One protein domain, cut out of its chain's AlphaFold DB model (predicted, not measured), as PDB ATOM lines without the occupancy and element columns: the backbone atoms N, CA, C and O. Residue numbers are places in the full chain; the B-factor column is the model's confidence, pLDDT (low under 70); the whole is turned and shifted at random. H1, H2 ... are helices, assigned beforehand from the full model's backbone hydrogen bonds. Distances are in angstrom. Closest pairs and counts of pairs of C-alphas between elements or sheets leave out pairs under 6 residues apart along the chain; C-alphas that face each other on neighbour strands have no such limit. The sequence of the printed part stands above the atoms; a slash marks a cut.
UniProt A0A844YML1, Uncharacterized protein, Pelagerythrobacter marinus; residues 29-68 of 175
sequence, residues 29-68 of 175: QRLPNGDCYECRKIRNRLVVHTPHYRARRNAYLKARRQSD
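What this domain is: This is residues 29 to 68 of the 175 residues of an uncharacterized protein of Pelagerythrobacter marinus (UniProt A0A844YML1). Two helices, H1 and H2, follow each other almost end to end and meet at a wide corner, an open V with empty space between its arms. At the far end of H1, residues 29 to 36 make a small loop ahead of the helix. The printed part has 40 residues, with two named helices in the order H1, H2 and no named strand; the class is all helix. The whole is extended, with a radius of gyration of the C-alphas of 14.8 A and spans of 42 by 19 by 12 A.

Where its parts are: Start at C-alpha 29, at (50.148, 36.552, 87.547), and pass through the loop to Tyr 37. There, at (47.216, 38.998, 83.161), H1 begins; it takes residues 37 to 49 and is 19.2 A long from first to last C-alpha. After Thr 50, find C-alpha 51 at (32.186, 45.856, 65.434), where H2 begins. H2 takes residues 51 to 67, measures 24.2 A, and ends with C-alpha 67 at (27.325, 68.325, 73.115).

How they stand to each other: A tight link of one residue joins H1 to H2. Look at Val 47 and Tyr 53: their C-alphas, the closest of the two helices, are 6.8 A apart. The helices are close but not clearly touching, with 2 pairs of C-alphas within 8 A. They run the same way at a steep tilt of 66 degrees. In H2 every O i to N i+4 pair is within hydrogen-bond range; in H1 8 of 9 are.

The domain as a whole: The outline is a rod, and the two C-alphas farthest apart, those of Arg 30 and Gln 66, are 42.4 A apart. Residues 41 to 47, of H1, stand free. The printed part has no cut and no long link between its helices. Its mean pLDDT is 90.4, and no printed residue is under 70.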
ATOM      1  N   GLN A  29      51.023  36.467  86.383       86.19
ATOM      2  CA  GLN A  29      50.148  36.552  87.547       86.19
ATOM      3  C   GLN A  29      48.730  36.069  87.212       86.19
ATOM      4  O   GLN A  29      48.083  36.526  86.261       86.19
ATOM      5  N   ARG A  30      48.221  35.156  88.043       85.50
ATOM      6  CA  ARG A  30      46.868  34.603  87.937       85.50
ATOM      7  C   ARG A  30      45.850  35.547  88.579       85.50
ATOM      8  O   ARG A  30      46.080  36.100  89.653       85.50
ATOM      9  N   LEU A  31      44.722  35.724  87.906       84.50
ATOM     10  CA  LEU A  31      43.593  36.542  88.330       84.50
ATOM     11  C   LEU A  31      42.525  35.661  89.012       84.50
ATOM     12  O   LEU A  31      42.454  34.465  88.720       84.50
ATOM     13  N   PRO A  32      41.649  36.228  89.868       83.25
ATOM     14  CA  PRO A  32      40.617  35.464  90.583       83.25
ATOM     15  C   PRO A  32      39.642  34.703  89.673       83.25
ATOM     16  O   PRO A  32      39.101  33.676  90.059       83.25
ATOM     17  N   ASN A  33      39.447  35.184  88.446       80.06
ATOM     18  CA  ASN A  33      38.590  34.562  87.439       80.06
ATOM     19  C   ASN A  33      39.265  33.391  86.687       80.06
ATOM     20  O   ASN A  33      38.720  32.911  85.697       80.06
ATOM     21  N   GLY A  34      40.470  32.975  87.094       79.31
ATOM     22  CA  GLY A  34      41.213  31.879  86.469       79.31
ATOM     23  C   GLY A  34      41.983  32.254  85.194       79.31
ATOM     24  O   GLY A  34      42.662  31.396  84.621       79.31
ATOM     25  N   ASP A  35      41.949  33.515  84.752       84.00
ATOM     26  CA  ASP A  35      42.831  34.024  83.692       84.00
ATOM     27  C   ASP A  35      44.232  34.348  84.241       84.00
ATOM     28  O   ASP A  35      44.438  34.446  85.447       84.00
ATOM     29  N   CYS A  36      45.221  34.524  83.364       90.75
ATOM     30  CA  CYS A  36      46.432  35.281  83.706       90.75
ATOM     31  C   CYS A  36      46.353  36.704  83.129       90.75
ATOM     32  O   CYS A  36      45.513  36.983  82.262       90.75
ATOM     33  N   TYR A  37      47.212  37.605  83.604       88.75
ATOM     34  CA  TYR A  37      47.216  38.998  83.161       88.75
ATOM     35  C   TYR A  37      47.420  39.139  81.638       88.75
ATOM     36  O   TYR A  37      46.623  39.828  80.990       88.75
ATOM     37  N   GLU A  38      48.362  38.408  81.033       90.12
ATOM     38  CA  GLU A  38      48.565  38.414  79.575       90.12
ATOM     39  C   GLU A  38      47.352  37.860  78.798       90.12
ATOM     40  O   GLU A  38      46.909  38.464  77.818       90.12
ATOM     41  N   CYS A  39      46.702  36.790  79.277       90.75
ATOM     42  CA  CYS A  39      45.453  36.283  78.682       90.75
ATOM     43  C   CYS A  39      44.344  37.343  78.658       90.75
ATOM     44  O   CYS A  39      43.630  37.476  77.657       90.75
ATOM     45  N   ARG A  40      44.195  38.103  79.749       90.62
ATOM     46  CA  ARG A  40      43.232  39.208  79.833       90.62
ATOM     47  C   ARG A  40      43.604  40.339  78.878       90.62
ATOM     48  O   ARG A  40      42.731  40.867  78.197       90.62
ATOM     49  N   LYS A  41      44.885  40.696  78.791       90.25
ATOM     50  CA  LYS A  41      45.391  41.734  77.883       90.25
ATOM     51  C   LYS A  41      45.123  41.387  76.418       90.25
ATOM     52  O   LYS A  41      44.615  42.234  75.685       90.25
ATOM     53  N   ILE A  42      45.378  40.142  76.011       90.12
ATOM     54  CA  ILE A  42      45.047  39.633  74.670       90.12
ATOM     55  C   ILE A  42      43.542  39.744  74.415       90.12
ATOM     56  O   ILE A  42      43.135  40.312  73.404       90.12
ATOM     57  N   ARG A  43      42.699  39.280  75.349       87.81
ATOM     58  CA  ARG A  43      41.237  39.400  75.220       87.81
ATOM     59  C   ARG A  43      40.806  40.860  75.064       87.81
ATOM     60  O   ARG A  43      40.034  41.168  74.164       87.81
ATOM     61  N   ASN A  44      41.332  41.760  75.890       89.75
ATOM     62  CA  ASN A  44      41.015  43.185  75.825       89.75
ATOM     63  C   ASN A  44      41.418  43.799  74.475       89.75
ATOM     64  O   ASN A  44      40.643  44.572  73.913       89.75
ATOM     65  N   ARG A  45      42.579  43.418  73.917       89.19
ATOM     66  CA  ARG A  45      42.978  43.812  72.553       89.19
ATOM     67  C   ARG A  45      41.964  43.327  71.514       89.19
ATOM     68  O   ARG A  45      41.565  44.104  70.660       89.19
ATOM     69  N   LEU A  46      41.488  42.085  71.603       90.12
ATOM     70  CA  LEU A  46      40.485  41.561  70.665       90.12
ATOM     71  C   LEU A  46      39.146  42.309  70.772       90.12
ATOM     72  O   LEU A  46      38.568  42.688  69.753       90.12
ATOM     73  N   VAL A  47      38.682  42.595  71.995       90.94
ATOM     74  CA  VAL A  47      37.407  43.293  72.245       90.94
ATOM     75  C   VAL A  47      37.368  44.663  71.567       90.94
ATOM     76  O   VAL A  47      36.356  45.002  70.947       90.94
ATOM     77  N   VAL A  48      38.460  45.439  71.616       90.56
ATOM     78  CA  VAL A  48      38.483  46.792  71.027       90.56
ATOM     79  C   VAL A  48      38.398  46.807  69.496       90.56
ATOM     80  O   VAL A  48      38.073  47.840  68.905       90.56
ATOM     81  N   HIS A  49      38.649  45.671  68.839       90.19
ATOM     82  CA  HIS A  49      38.510  45.528  67.390       90.19
ATOM     83  C   HIS A  49      37.132  45.009  66.953       90.19
ATOM     84  O   HIS A  49      36.848  45.035  65.757       90.19
ATOM     85  N   THR A  50      36.262  44.607  67.885       94.88
ATOM     86  CA  THR A  50      34.917  44.116  67.552       94.88
ATOM     87  C   THR A  50      34.034  45.220  66.946       94.88
ATOM     88  O   THR A  50      34.124  46.383  67.365       94.88
ATOM     89  N   PRO A  51      33.132  44.890  65.998       96.44
ATOM     90  CA  PRO A  51      32.186  45.856  65.434       96.44
ATOM     91  C   PRO A  51      31.324  46.536  66.501       96.44
ATOM     92  O   PRO A  51      31.159  47.754  66.469       96.44
ATOM     93  N   HIS A  52      30.845  45.778  67.494       95.81
ATOM     94  CA  HIS A  52      30.013  46.316  68.568       95.81
ATOM     95  C   HIS A  52      30.755  47.363  69.414       95.81
ATOM     96  O   HIS A  52      30.234  48.460  69.637       95.81
ATOM     97  N   TYR A  53      31.997  47.078  69.827       94.50
ATOM     98  CA  TYR A  53      32.804  48.044  70.573       94.50
ATOM     99  C   TYR A  53      33.059  49.316  69.757       94.50
ATOM    100  O   TYR A  53      32.898  50.426  70.272       94.50
ATOM    101  N   ARG A  54      33.419  49.168  68.472       94.31
ATOM    102  CA  ARG A  54      33.630  50.297  67.554       94.31
ATOM    103  C   ARG A  54      32.361  51.133  67.388       94.31
ATOM    104  O   ARG A  54      32.445  52.353  67.488       94.31
ATOM    105  N   ALA A  55      31.204  50.499  67.205       96.19
ATOM    106  CA  ALA A  55      29.915  51.176  67.077       96.19
ATOM    107  C   ALA A  55      29.580  51.989  68.334       96.19
ATOM    108  O   ALA A  55      29.323  53.189  68.238       96.19
ATOM    109  N   ARG A  56      29.690  51.379  69.523       96.31
ATOM    110  CA  ARG A  56      29.453  52.061  70.807       96.31
ATOM    111  C   ARG A  56      30.408  53.239  71.010       96.31
ATOM    112  O   ARG A  56      29.978  54.329  71.378       96.31
ATOM    113  N   ARG A  57      31.702  53.041  70.736       95.31
ATOM    114  CA  ARG A  57      32.714  54.104  70.814       95.31
ATOM    115  C   ARG A  57      32.393  55.247  69.851       95.31
ATOM    116  O   ARG A  57      32.467  56.406  70.245       95.31
ATOM    117  N   ASN A  58      32.038  54.941  68.606       94.50
ATOM    118  CA  ASN A  58      31.722  55.949  67.597       94.50
ATOM    119  C   ASN A  58      30.460  56.740  67.957       94.50
ATOM    120  O   ASN A  58      30.464  57.959  67.794       94.50
ATOM    121  N   ALA A  59      29.429  56.077  68.489       96.19
ATOM    122  CA  ALA A  59      28.213  56.723  68.977       96.19
ATOM    123  C   ALA A  59      28.517  57.698  70.125       96.19
ATOM    124  O   ALA A  59      28.147  58.867  70.043       96.19
ATOM    125  N   TYR A  60      29.286  57.262  71.128       95.19
ATOM    126  CA  TYR A  60      29.739  58.128  72.221       95.19
ATOM    127  C   TYR A  60      30.532  59.340  71.712       95.19
ATOM    128  O   TYR A  60      30.248  60.475  72.082       95.19
ATOM    129  N   LEU A  61      31.504  59.122  70.819       94.00
ATOM    130  CA  LEU A  61      32.309  60.212  70.263       94.00
ATOM    131  C   LEU A  61      31.476  61.172  69.402       94.00
ATOM    132  O   LEU A  61      31.777  62.363  69.366       94.00
ATOM    133  N   LYS A  62      30.452  60.674  68.695       92.75
ATOM    134  CA  LYS A  62      29.511  61.505  67.933       92.75
ATOM    135  C   LYS A  62      28.694  62.388  68.871       92.75
ATOM    136  O   LYS A  62      28.685  63.593  68.655       92.75
ATOM    137  N   ALA A  63      28.094  61.805  69.909       94.31
ATOM    138  CA  ALA A  63      27.331  62.544  70.912       94.31
ATOM    139  C   ALA A  63      28.201  63.609  71.592       94.31
ATOM    140  O   ALA A  63      27.837  64.778  71.609       94.31
ATOM    141  N   ARG A  64      29.417  63.242  72.020       92.62
ATOM    142  CA  ARG A  64      30.355  64.189  72.631       92.62
ATOM    143  C   ARG A  64      30.705  65.353  71.702       92.62
ATOM    144  O   ARG A  64      30.710  66.488  72.143       92.62
ATOM    145  N   ARG A  65      30.966  65.111  70.412       88.44
ATOM    146  CA  ARG A  65      31.235  66.203  69.450       88.44
ATOM    147  C   ARG A  65      30.047  67.146  69.243       88.44
ATOM    148  O   ARG A  65      30.269  68.268  68.803       88.44
ATOM    149  N   GLN A  66      28.822  66.680  69.480       86.00
ATOM    150  CA  GLN A  66      27.611  67.494  69.370       86.00
ATOM    151  C   GLN A  66      27.358  68.300  70.646       86.00
ATOM    152  O   GLN A  66      26.949  69.450  70.553       86.00
ATOM    153  N   SER A  67      27.613  67.710  71.816       88.69
ATOM    154  CA  SER A  67      27.325  68.325  73.115       88.69
ATOM    155  C   SER A  67      28.468  69.169  73.685       88.69
ATOM    156  O   SER A  67      28.238  69.942  74.605       88.69
ATOM    157  N   ASP A  68      29.699  68.982  73.203       88.50
ATOM    158  CA  ASP A  68      30.914  69.610  73.737       88.50
ATOM    159  C   ASP A  68      31.658  70.360  72.608       88.50
ATOM    160  O   ASP A  68      32.509  69.785  71.908       88.50
TER     161      ASP A  68